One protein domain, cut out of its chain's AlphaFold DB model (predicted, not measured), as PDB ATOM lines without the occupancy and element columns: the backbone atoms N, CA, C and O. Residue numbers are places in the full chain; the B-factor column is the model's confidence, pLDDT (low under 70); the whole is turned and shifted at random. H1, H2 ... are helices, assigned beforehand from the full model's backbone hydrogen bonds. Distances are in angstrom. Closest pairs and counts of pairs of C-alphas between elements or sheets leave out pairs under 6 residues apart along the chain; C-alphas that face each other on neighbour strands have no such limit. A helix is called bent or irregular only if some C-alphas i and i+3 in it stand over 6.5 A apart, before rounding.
ATOM      1  N   GLN A   2     122.020 120.258 106.628       86.00
ATOM      2  CA  GLN A   2     123.074 121.245 106.300       86.00
ATOM      3  C   GLN A   2     123.856 121.821 107.501       86.00
ATOM      4  O   GLN A   2     125.032 122.155 107.367       86.00
ATOM      5  N   ARG A   3     123.228 121.986 108.677       87.81
ATOM      6  CA  ARG A   3     123.923 122.465 109.891       87.81
ATOM      7  C   ARG A   3     124.946 121.438 110.395       87.81
ATOM      8  O   ARG A   3     126.087 121.810 110.655       87.81
ATOM      9  N   LEU A   4     124.555 120.162 110.441       87.69
ATOM     10  CA  LEU A   4     125.425 119.043 110.812       87.69
ATOM     11  C   LEU A   4     126.564 118.871 109.800       87.69
ATOM     12  O   LEU A   4     127.725 118.839 110.195       87.69
ATOM     13  N   ALA A   5     126.253 118.883 108.499       86.81
ATOM     14  CA  ALA A   5     127.261 118.797 107.442       86.81
ATOM     15  C   ALA A   5     128.315 119.909 107.559       86.81
ATOM     16  O   ALA A   5     129.512 119.638 107.528       86.81
ATOM     17  N   ARG A   6     127.887 121.161 107.782       90.00
ATOM     18  CA  ARG A   6     128.798 122.297 108.004       90.00
ATOM     19  C   ARG A   6     129.623 122.172 109.283       90.00
ATOM     20  O   ARG A   6     130.724 122.712 109.337       90.00
ATOM     21  N   TRP A   7     129.094 121.547 110.331       93.62
ATOM     22  CA  TRP A   7     129.837 121.323 111.571       93.62
ATOM     23  C   TRP A   7     130.930 120.264 111.371       93.62
ATOM     24  O   TRP A   7     132.098 120.541 111.649       93.62
ATOM     25  N   ILE A   8     130.577 119.119 110.776       92.00
ATOM     26  CA  ILE A   8     131.518 118.039 110.438       92.00
ATOM     27  C   ILE A   8     132.586 118.551 109.469       92.00
ATOM     28  O   ILE A   8     133.780 118.408 109.729       92.00
ATOM     29  N   ALA A   9     132.179 119.226 108.390       92.12
ATOM     30  CA  ALA A   9     133.104 119.785 107.411       92.12
ATOM     31  C   ALA A   9     134.065 120.797 108.047       92.12
ATOM     32  O   ALA A   9     135.250 120.781 107.740       92.12
ATOM     33  N   ARG A  10     133.617 121.640 108.988       93.38
ATOM     34  CA  ARG A  10     134.524 122.554 109.703       93.38
ATOM     35  C   ARG A  10     135.554 121.814 110.557       93.38
ATOM     36  O   ARG A  10     136.720 122.199 110.535       93.38
ATOM     37  N   LYS A  11     135.152 120.760 111.276       94.56
ATOM     38  CA  LYS A  11     136.069 119.926 112.074       94.56
ATOM     39  C   LYS A  11     137.099 119.226 111.186       94.56
ATOM     40  O   LYS A  11     138.295 119.362 111.427       94.56
ATOM     41  N   LEU A  12     136.643 118.556 110.130       92.31
ATOM     42  CA  LEU A  12     137.516 117.886 109.165       92.31
ATOM     43  C   LEU A  12     138.459 118.878 108.479       92.31
ATOM     44  O   LEU A  12     139.655 118.630 108.385       92.31
ATOM     45  N   TRP A  13     137.951 120.041 108.070       94.06
ATOM     46  CA  TRP A  13     138.767 121.087 107.464       94.06
ATOM     47  C   TRP A  13     139.830 121.627 108.422       94.06
ATOM     48  O   TRP A  13     140.973 121.841 108.019       94.06
ATOM     49  N   TRP A  14     139.487 121.813 109.698       94.12
ATOM     50  CA  TRP A  14     140.447 122.210 110.725       94.12
ATOM     51  C   TRP A  14     141.565 121.174 110.884       94.12
ATOM     52  O   TRP A  14     142.736 121.551 110.900       94.12
ATOM     53  N   VAL A  15     141.226 119.879 110.911       93.25
ATOM     54  CA  VAL A  15     142.216 118.788 110.938       93.25
ATOM     55  C   VAL A  15     143.091 118.816 109.684       93.25
ATOM     56  O   VAL A  15     144.312 118.749 109.799       93.25
ATOM     57  N   SER A  16     142.510 119.004 108.496       90.12
ATOM     58  CA  SER A  16     143.270 119.128 107.245       90.12
ATOM     59  C   SER A  16     144.257 120.295 107.282       90.12
ATOM     60  O   SER A  16     145.428 120.129 106.938       90.12
ATOM     61  N   LEU A  17     143.830 121.469 107.755       89.75
ATOM     62  CA  LEU A  17     144.715 122.626 107.918       89.75
ATOM     63  C   LEU A  17     145.812 122.368 108.955       89.75
ATOM     64  O   LEU A  17     146.954 122.788 108.760       89.75
ATOM     65  N   TRP A  18     145.483 121.683 110.047       92.00
ATOM     66  CA  TRP A  18     146.451 121.295 111.067       92.00
ATOM     67  C   TRP A  18     147.508 120.333 110.508       92.00
ATOM     68  O   TRP A  18     148.703 120.557 110.706       92.00
ATOM     69  N   LEU A  19     147.096 119.334 109.722       88.38
ATOM     70  CA  LEU A  19     148.003 118.411 109.033       88.38
ATOM     71  C   LEU A  19     148.911 119.146 108.038       88.38
ATOM     72  O   LEU A  19     150.125 118.950 108.058       88.38
ATOM     73  N   MET A  20     148.358 120.063 107.235       85.50
ATOM     74  CA  MET A  20     149.130 120.878 106.282       85.50
ATOM     75  C   MET A  20     150.179 121.772 106.959       85.50
ATOM     76  O   MET A  20     151.199 122.109 106.354       85.50
ATOM     77  N   ARG A  21     149.947 122.186 108.210       86.81
ATOM     78  CA  ARG A  21     150.901 123.004 108.977       86.81
ATOM     79  C   ARG A  21     152.046 122.190 109.573       86.81
ATOM     80  O   ARG A  21     153.043 122.781 109.985       86.81
ATOM     81  N   ARG A  22     151.930 120.863 109.628       90.56
ATOM     82  CA  ARG A  22     152.872 120.012 110.355       90.56
ATOM     83  C   ARG A  22     154.176 119.826 109.573       90.56
ATOM     84  O   ARG A  22     154.179 119.613 108.361       90.56
ATOM     85  N   GLY A  23     155.306 119.905 110.281       86.06
ATOM     86  CA  GLY A  23     156.640 119.895 109.669       86.06
ATOM     87  C   GLY A  23     156.954 118.625 108.873       86.06
ATOM     88  O   GLY A  23     157.600 118.707 107.834       86.06
ATOM     89  N   TRP A  24     156.445 117.465 109.297       89.38
ATOM     90  CA  TRP A  24     156.626 116.210 108.559       89.38
ATOM     91  C   TRP A  24     155.959 116.239 107.179       89.38
ATOM     92  O   TRP A  24     156.532 115.729 106.227       89.38
ATOM     93  N   MET A  25     154.812 116.910 107.035       87.44
ATOM     94  CA  MET A  25     154.130 117.039 105.745       87.44
ATOM     95  C   MET A  25     154.959 117.890 104.778       87.44
ATOM     96  O   MET A  25     155.092 117.560 103.603       87.44
ATOM     97  N   ARG A  26     155.601 118.950 105.292       85.31
ATOM     98  CA  ARG A  26     156.558 119.758 104.518       85.31
ATOM     99  C   ARG A  26     157.792 118.951 104.123       85.31
ATOM    100  O   ARG A  26     158.264 119.093 103.002       85.31
ATOM    101  N   ARG A  27     158.294 118.086 105.014       90.25
ATOM    102  CA  ARG A  27     159.411 117.175 104.712       90.25
ATOM    103  C   ARG A  27     159.033 116.156 103.638       90.25
ATOM    104  O   ARG A  27     159.817 115.960 102.723       90.25
ATOM    105  N   LEU A  28     157.833 115.576 103.695       89.62
ATOM    106  CA  LEU A  28     157.333 114.671 102.655       89.62
ATOM    107  C   LEU A  28     157.186 115.376 101.305       89.62
ATOM    108  O   LEU A  28     157.604 114.834 100.289       89.62
ATOM    109  N   GLN A  29     156.642 116.596 101.291       87.56
ATOM    110  CA  GLN A  29     156.559 117.409 100.074       87.56
ATOM    111  C   GLN A  29     157.947 117.761  99.524       87.56
ATOM    112  O   GLN A  29     158.152 117.759  98.315       87.56
ATOM    113  N   ALA A  30     158.913 118.056 100.396       87.81
ATOM    114  CA  ALA A  30     160.286 118.321  99.983       87.81
ATOM    115  C   ALA A  30     160.972 117.060  99.433       87.81
ATOM    116  O   ALA A  30     161.635 117.140  98.403       87.81
ATOM    117  N   ALA A  31     160.772 115.907 100.075       91.19
ATOM    118  CA  ALA A  31     161.315 114.624  99.639       91.19
ATOM    119  C   ALA A  31     160.737 114.193  98.283       91.19
ATOM    120  O   ALA A  31     161.493 113.824  97.390       91.19
ATOM    121  N   SER A  32     159.419 114.321  98.088       91.12
ATOM    122  CA  SER A  32     158.774 113.951  96.822       91.12
ATOM    123  C   SER A  32     159.224 114.827  95.653       91.12
ATOM    124  O   SER A  32     159.412 114.331  94.545       91.12
ATOM    125  N   VAL A  33     159.451 116.121  95.895       90.31
ATOM    126  CA  VAL A  33     160.018 117.038  94.896       90.31
ATOM    127  C   VAL A  33     161.505 116.754  94.655       90.31
ATOM    128  O   VAL A  33     161.976 116.929  93.534       90.31
ATOM    129  N   GLY A  34     162.242 116.311  95.677       88.81
ATOM    130  CA  GLY A  34     163.675 116.014  95.599       88.81
ATOM    131  C   GLY A  34     164.035 114.833  94.694       88.81
ATOM    132  O   GLY A  34     165.159 114.771  94.211       88.81
ATOM    133  N   TRP A  35     163.091 113.931  94.416       91.88
ATOM    134  CA  TRP A  35     163.281 112.816  93.475       91.88
ATOM    135  C   TRP A  35     163.050 113.190  92.006       91.88
ATOM    136  O   TRP A  35     163.251 112.366  91.116       91.88
ATOM    137  N   MET A  36     162.605 114.414  91.726       92.19
ATOM    138  CA  MET A  36     162.334 114.872  90.365       92.19
ATOM    139  C   MET A  36     163.564 115.549  89.754       92.19
ATOM    140  O   MET A  36     164.382 116.131  90.461       92.19
ATOM    141  N   SER A  37     163.660 115.549  88.420       92.81
ATOM    142  CA  SER A  37     164.686 116.340  87.729       92.81
ATOM    143  C   SER A  37     164.553 117.837  88.076       92.81
ATOM    144  O   SER A  37     163.432 118.303  88.309       92.81
ATOM    145  N   PRO A  38     165.650 118.620  88.085       89.62
ATOM    146  CA  PRO A  38     165.632 120.025  88.512       89.62
ATOM    147  C   PRO A  38     164.584 120.885  87.784       89.62
ATOM    148  O   PRO A  38     163.870 121.679  88.404       89.62
ATOM    149  N   GLU A  39     164.414 120.661  86.479       90.31
ATOM    150  CA  GLU A  39     163.392 121.329  85.665       90.31
ATOM    151  C   GLU A  39     161.968 121.005  86.134       90.31
ATOM    152  O   GLU A  39     161.132 121.902  86.270       90.31
ATOM    153  N   LYS A  40     161.684 119.732  86.439       91.00
ATOM    154  CA  LYS A  40     160.369 119.285  86.924       91.00
ATOM    155  C   LYS A  40     160.117 119.738  88.363       91.00
ATOM    156  O   LYS A  40     158.994 120.131  88.684       91.00
ATOM    157  N   ALA A  41     161.150 119.759  89.205       91.12
ATOM    158  CA  ALA A  41     161.064 120.175  90.601       91.12
ATOM    159  C   ALA A  41     160.609 121.639  90.749       91.12
ATOM    160  O   ALA A  41     159.759 121.944  91.590       91.12
ATOM    161  N   SER A  42     161.115 122.544  89.903       89.44
ATOM    162  CA  SER A  42     160.707 123.958  89.907       89.44
ATOM    163  C   SER A  42     159.207 124.133  89.607       89.44
ATOM    164  O   SER A  42     158.490 124.822  90.342       89.44
ATOM    165  N   ARG A  43     158.701 123.424  88.589       91.69
ATOM    166  CA  ARG A  43     157.280 123.417  88.206       91.69
ATOM    167  C   ARG A  43     156.409 122.783  89.290       91.69
ATOM    168  O   ARG A  43     155.347 123.314  89.611       91.69
ATOM    169  N   ALA A  44     156.870 121.687  89.892       90.38
ATOM    170  CA  ALA A  44     156.165 121.012  90.977       90.38
ATOM    171  C   ALA A  44     155.986 121.929  92.199       90.38
ATOM    172  O   ALA A  44     154.883 122.017  92.736       90.38
ATOM    173  N   ARG A  45     157.022 122.685  92.593       89.25
ATOM    174  CA  ARG A  45     156.934 123.664  93.696       89.25
ATOM    175  C   ARG A  45     155.893 124.750  93.426       89.25
ATOM    176  O   ARG A  45     155.065 125.028  94.293       89.25
ATOM    177  N   LEU A  46     155.890 125.327  92.222       91.75
ATOM    178  CA  LEU A  46     154.888 126.320  91.812       91.75
ATOM    179  C   LEU A  46     153.465 125.745  91.849       91.75
ATOM    180  O   LEU A  46     152.548 126.380  92.378       91.75
ATOM    181  N   ASN A  47     153.284 124.525  91.343       92.12
ATOM    182  CA  ASN A  47     151.990 123.848  91.362       92.12
ATOM    183  C   ASN A  47     151.513 123.554  92.790       92.12
ATOM    184  O   ASN A  47     150.345 123.798  93.084       92.12
ATOM    185  N   LEU A  48     152.396 123.129  93.698       88.50
ATOM    186  CA  LEU A  48     152.056 122.910  95.110       88.50
ATOM    187  C   LEU A  48     151.570 124.194  95.796       88.50
ATOM    188  O   LEU A  48     150.596 124.167  96.552       88.50
ATOM    189  N   VAL A  49     152.200 125.339  95.513       89.12
ATOM    190  CA  VAL A  49     151.758 126.639  96.047       89.12
ATOM    191  C   VAL A  49     150.362 126.995  95.528       89.12
ATOM    192  O   VAL A  49     149.493 127.376  96.319       89.12
ATOM    193  N   ARG A  50     150.117 126.817  94.223       91.50
ATOM    194  CA  ARG A  50     148.802 127.060  93.603       91.50
ATOM    195  C   ARG A  50     147.728 126.130  94.162       91.50
ATOM    196  O   ARG A  50     146.649 126.602  94.514       91.50
ATOM    197  N   GLN A  51     148.031 124.842  94.309       89.44
ATOM    198  CA  GLN A  51     147.122 123.857  94.899       89.44
ATOM    199  C   GLN A  51     146.783 124.205  96.347       89.44
ATOM    200  O   GLN A  51     145.614 124.169  96.716       89.44
ATOM    201  N   ASN A  52     147.756 124.632  97.153       89.75
ATOM    202  CA  ASN A  52     147.491 125.088  98.518       89.75
ATOM    203  C   ASN A  52     146.610 126.343  98.556       89.75
ATOM    204  O   ASN A  52     145.711 126.443  99.393       89.75
ATOM    205  N   ALA A  53     146.840 127.308  97.663       89.94
ATOM    206  CA  ALA A  53     145.997 128.497  97.564       89.94
ATOM    207  C   ALA A  53     144.558 128.131  97.159       89.94
ATOM    208  O   ALA A  53     143.600 128.587  97.787       89.94
ATOM    209  N   PHE A  54     144.410 127.252  96.167       90.88
ATOM    210  CA  PHE A  54     143.119 126.748  95.709       90.88
ATOM    211  C   PHE A  54     142.387 125.960  96.802       90.88
ATOM    212  O   PHE A  54     141.224 126.243  97.096       90.88
ATOM    213  N   ALA A  55     143.085 125.038  97.469       89.38
ATOM    214  CA  ALA A  55     142.554 124.254  98.574       89.38
ATOM    215  C   ALA A  55     142.056 125.164  99.701       89.38
ATOM    216  O   ALA A  55     140.955 124.965 100.199       89.38
ATOM    217  N   ARG A  56     142.793 126.225 100.056       88.50
ATOM    218  CA  ARG A  56     142.329 127.197 101.063       88.50
ATOM    219  C   ARG A  56     141.086 127.976 100.639       88.50
ATOM    220  O   ARG A  56     140.280 128.321 101.498       88.50
ATOM    221  N   ARG A  57     140.917 128.241  99.341       91.62
ATOM    222  CA  ARG A  57     139.788 129.013  98.807       91.62
ATOM    223  C   ARG A  57     138.504 128.188  98.697       91.62
ATOM    224  O   ARG A  57     137.432 128.691  99.022       91.62
ATOM    225  N   ILE A  58     138.602 126.948  98.219       94.62
ATOM    226  CA  ILE A  58     137.430 126.125  97.865       94.62
ATOM    227  C   ILE A  58     137.245 124.935  98.813       94.62
ATOM    228  O   ILE A  58     136.126 124.448  98.964       94.62
ATOM    229  N   GLY A  59     138.292 124.507  99.521       90.81
ATOM    230  CA  GLY A  59     138.318 123.260 100.286       90.81
ATOM    231  C   GLY A  59     137.166 123.106 101.273       90.81
ATOM    232  O   GLY A  59     136.495 122.082 101.254       90.81
ATOM    233  N   LEU A  60     136.845 124.139 102.061       92.19
ATOM    234  CA  LEU A  60     135.720 124.062 103.003       92.19
ATOM    235  C   LEU A  60     134.361 123.919 102.298       92.19
ATOM    236  O   LEU A  60     133.497 123.180 102.774       92.19
ATOM    237  N   ARG A  61     134.158 124.613 101.172       92.31
ATOM    238  CA  ARG A  61     132.909 124.528 100.394       92.31
ATOM    239  C   ARG A  61     132.763 123.144  99.769       92.31
ATOM    240  O   ARG A  61     131.714 122.527  99.922       92.31
ATOM    241  N   LEU A  62     133.833 122.643  99.153       93.38
ATOM    242  CA  LEU A  62     133.868 121.308  98.560       93.38
ATOM    243  C   LEU A  62     133.623 120.226  99.615       93.38
ATOM    244  O   LEU A  62     132.782 119.356  99.426       93.38
ATOM    245  N   LEU A  63     134.291 120.320 100.764       93.00
ATOM    246  CA  LEU A  63     134.127 119.363 101.852       93.00
ATOM    247  C   LEU A  63     132.707 119.394 102.428       93.00
ATOM    248  O   LEU A  63     132.130 118.350 102.711       93.00
ATOM    249  N   THR A  64     132.112 120.584 102.554       93.62
ATOM    250  CA  THR A  64     130.709 120.725 102.976       93.62
ATOM    251  C   THR A  64     129.764 120.052 101.987       93.62
ATOM    252  O   THR A  64     128.834 119.367 102.412       93.62
ATOM    253  N   PHE A  65     130.001 120.218 100.685       95.38
ATOM    254  CA  PHE A  65     129.213 119.571  99.641       95.38
ATOM    255  C   PHE A  65     129.316 118.043  99.722       95.38
ATOM    256  O   PHE A  65     128.293 117.374  99.851       95.38
ATOM    257  N   VAL A  66     130.537 117.501  99.772       96.25
ATOM    258  CA  VAL A  66     130.780 116.051  99.868       96.25
ATOM    259  C   VAL A  66     130.149 115.453 101.126       96.25
ATOM    260  O   VAL A  66     129.433 114.461 101.042       96.25
ATOM    261  N   VAL A  67     130.339 116.081 102.291       94.06
ATOM    262  CA  VAL A  67     129.724 115.615 103.546       94.06
ATOM    263  C   VAL A  67     128.198 115.675 103.468       94.06
ATOM    264  O   VAL A  67     127.523 114.800 103.997       94.06
ATOM    265  N   THR A  68     127.635 116.686 102.803       95.00
ATOM    266  CA  THR A  68     126.180 116.776 102.617       95.00
ATOM    267  C   THR A  68     125.663 115.610 101.779       95.00
ATOM    268  O   THR A  68     124.707 114.963 102.197       95.00
ATOM    269  N   LEU A  69     126.316 115.305 100.652       96.56
ATOM    270  CA  LEU A  69     125.958 114.156  99.815       96.56
ATOM    271  C   LEU A  69     126.066 112.838 100.581       96.56
ATOM    272  O   LEU A  69     125.158 112.015 100.521       96.56
ATOM    273  N   PHE A  70     127.136 112.669 101.357       96.31
ATOM    274  CA  PHE A  70     127.327 111.488 102.190       96.31
ATOM    275  C   PHE A  70     126.202 111.315 103.222       96.31
ATOM    276  O   PHE A  70     125.639 110.232 103.344       96.31
ATOM    277  N   LEU A  71     125.815 112.386 103.925       95.50
ATOM    278  CA  LEU A  71     124.711 112.327 104.889       95.50
ATOM    279  C   LEU A  71     123.361 112.033 104.224       95.50
ATOM    280  O   LEU A  71     122.540 111.340 104.818       95.50
ATOM    281  N   ILE A  72     123.128 112.545 103.012       96.56
ATOM    282  CA  ILE A  72     121.923 112.223 102.234       96.56
ATOM    283  C   ILE A  72     121.921 110.739 101.861       96.56
ATOM    284  O   ILE A  72     120.917 110.066 102.069       96.56
ATOM    285  N   SER A  73     123.047 110.214 101.374       97.31
ATOM    286  CA  SER A  73     123.190 108.794 101.037       97.31
ATOM    287  C   SER A  73     122.941 107.892 102.249       97.31
ATOM    288  O   SER A  73     122.155 106.951 102.150       97.31
ATOM    289  N   LEU A  74     123.512 108.223 103.413       97.06
ATOM    290  CA  LEU A  74     123.241 107.497 104.656       97.06
ATOM    291  C   LEU A  74     121.771 107.573 105.070       97.06
ATOM    292  O   LEU A  74     121.223 106.580 105.535       97.06
ATOM    293  N   ALA A  75     121.126 108.729 104.908       96.88
ATOM    294  CA  ALA A  75     119.715 108.877 105.246       96.88
ATOM    295  C   ALA A  75     118.824 108.002 104.355       96.88
ATOM    296  O   ALA A  75     117.932 107.336 104.871       96.88
ATOM    297  N   ILE A  76     119.095 107.956 103.048       97.50
ATOM    298  CA  ILE A  76     118.378 107.083 102.107       97.50
ATOM    299  C   ILE A  76     118.568 105.616 102.503       97.50
ATOM    300  O   ILE A  76     117.584 104.893 102.635       97.50
ATOM    301  N   GLN A  77     119.812 105.201 102.757       97.69
ATOM    302  CA  GLN A  77     120.111 103.835 103.184       97.69
ATOM    303  C   GLN A  77     119.380 103.481 104.481       97.69
ATOM    304  O   GLN A  77     118.786 102.413 104.583       97.69
ATOM    305  N   PHE A  78     119.393 104.382 105.465       97.69
ATOM    306  CA  PHE A  78     118.742 104.154 106.750       97.69
ATOM    307  C   PHE A  78     117.225 104.020 106.606       97.69
ATOM    308  O   PHE A  78     116.640 103.111 107.191       97.69
ATOM    309  N   VAL A  79     116.592 104.884 105.806       96.94
ATOM    310  CA  VAL A  79     115.152 104.804 105.512       96.94
ATOM    311  C   VAL A  79     114.818 103.483 104.825       96.94
ATOM    312  O   VAL A  79     113.892 102.800 105.249       96.94
ATOM    313  N   TYR A  80     115.596 103.096 103.814       96.25
ATOM    314  CA  TYR A  80     115.389 101.850 103.080       96.25
ATOM    315  C   TYR A  80     115.533 100.617 103.983       96.25
ATOM    316  O   TYR A  80     114.621  99.796 104.057       96.25
ATOM    317  N   SER A  81     116.632 100.517 104.735       97.00
ATOM    318  CA  SER A  81     116.856  99.406 105.667       97.00
ATOM    319  C   SER A  81     115.808  99.358 106.782       97.00
ATOM    320  O   SER A  81     115.365  98.274 107.147       97.00
ATOM    321  N   SER A  82     115.365 100.512 107.289       96.19
ATOM    322  CA  SER A  82     114.296 100.565 108.295       96.19
ATOM    323  C   SER A  82     112.957 100.106 107.721       96.19
ATOM    324  O   SER A  82     112.230  99.380 108.390       96.19
ATOM    325  N   ALA A  83     112.632 100.494 106.486       93.62
ATOM    326  CA  ALA A  83     111.413 100.051 105.818       93.62
ATOM    327  C   ALA A  83     111.404  98.529 105.622       93.62
ATOM    328  O   ALA A  83     110.409  97.889 105.955       93.62
ATOM    329  N   ILE A  84     112.521  97.947 105.167       94.38
ATOM    330  CA  ILE A  84     112.671  96.487 105.056       94.38
ATOM    331  C   ILE A  84     112.478  95.823 106.417       94.38
ATOM    332  O   ILE A  84     111.640  94.938 106.543       94.38
ATOM    333  N   TYR A  85     113.182  96.291 107.448       95.25
ATOM    334  CA  TYR A  85     113.079  95.720 108.792       95.25
ATOM    335  C   TYR A  85     111.645  95.770 109.345       95.25
ATOM    336  O   TYR A  85     111.171  94.829 109.982       95.25
ATOM    337  N   LEU A  86     110.918  96.861 109.094       94.12
ATOM    338  CA  LEU A  86     109.520  96.991 109.506       94.12
ATOM    339  C   LEU A  86     108.586  96.034 108.751       94.12
ATOM    340  O   LEU A  86     107.609  95.565 109.333       94.12
ATOM    341  N   VAL A  87     108.882  95.728 107.486       93.12
ATOM    342  CA  VAL A  87     108.155  94.710 106.714       93.12
ATOM    343  C   VAL A  87     108.472  93.307 107.233       93.12
ATOM    344  O   VAL A  87     107.559  92.527 107.490       93.12
ATOM    345  N   GLU A  88     109.749  92.998 107.455       91.44
ATOM    346  CA  GLU A  88     110.194  91.694 107.965       91.44
ATOM    347  C   GLU A  88     109.676  91.408 109.380       91.44
ATOM    348  O   GLU A  88     109.303  90.280 109.691       91.44
ATOM    349  N   SER A  89     109.588  92.433 110.231       94.19
ATOM    350  CA  SER A  89     109.008  92.320 111.578       94.19
ATOM    351  C   SER A  89     107.477  92.235 111.590       94.19
ATOM    352  O   SER A  89     106.881  92.087 112.657       94.19
ATOM    353  N   GLY A  90     106.822  92.335 110.428       89.56
ATOM    354  CA  GLY A  90     105.365  92.269 110.297       89.56
ATOM    355  C   GLY A  90     104.623  93.514 110.796       89.56
ATOM    356  O   GLY A  90     103.391  93.523 110.793       89.56
TER     357      GLY A  90
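Overview. This is residues 2 to 90 of the 101 residues of an uncharacterized protein of bacterium (UniProt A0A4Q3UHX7). An open, narrow triangle of helices with a long arm: H1, the short H2 and arm H3a of the bent helix H3 make its three sides, and H1 crosses the first part of arm H3b where the triangle closes. Beyond that crossing, residues 73 to 90 stick out and lengthen the whole. The printed part has 89 residues with three named helices, H1, H2 and H3 in that order, and no named strand; the class is all helix. It is extended, with a radius of gyration of the C-alphas of 20.4 A, and spans 70 by 25 by 20 A.

Along the chain. Find C-alpha 2 at (123.074, 121.245, 106.300); from there H1, residues 2 to 21, runs 28.0 A. Next comes H2, residues 23 to 34, 16.2 A long. Look then at C-alpha 38, at (165.632, 120.025, 88.512), where H3, residues 38 to 88, begins. By its hydrogen bonds it was assigned as one helix, but it is bent: C-alphas 57 and 60 are 7.7 A apart. Its arms are H3a, residues 38 to 57, 29.2 A, and H3b, residues 60 to 88, 41.5 A, which ends at C-alpha 88, (110.194, 91.694, 107.965).

Arrangement. H1 touches H3b, at its residues 60 to 71 alone; the closest C-alphas, of Ala 9 and Thr 64, are 5.1 A apart. The two run opposite ways at a steep tilt of 49 degrees. H1 and H2 are close but not clearly touching, with the C-alphas of Leu 19 and Met 25 closest at 7.1 A. H2 and H3a form a helical hairpin and touch through residues 33 to 34 and 41 to 45 alone, the C-alphas of Val 33 and Ala 41 being closest at 5.4 A. They run opposite ways at a tilt of 38 degrees, only just steep. H3a and H3b stand at a steep tilt of 64 degrees. H1 and H3a are apart, as are H2 and H3b. Every O i to N i+4 pair is within hydrogen-bond range in H1, H2 and H3b; in H3a 15 of 16 are.

Size, cuts and confidence. The C-alphas of Pro 38 and Gly 90, the two farthest apart, are 69.8 A from each other. Residues 21 to 28, of which 23 to 28 belong to H2, and residues 73 to 90 stand free. The printed part has no cut, both links are tight, and no printed residue is under 70 in pLDDT.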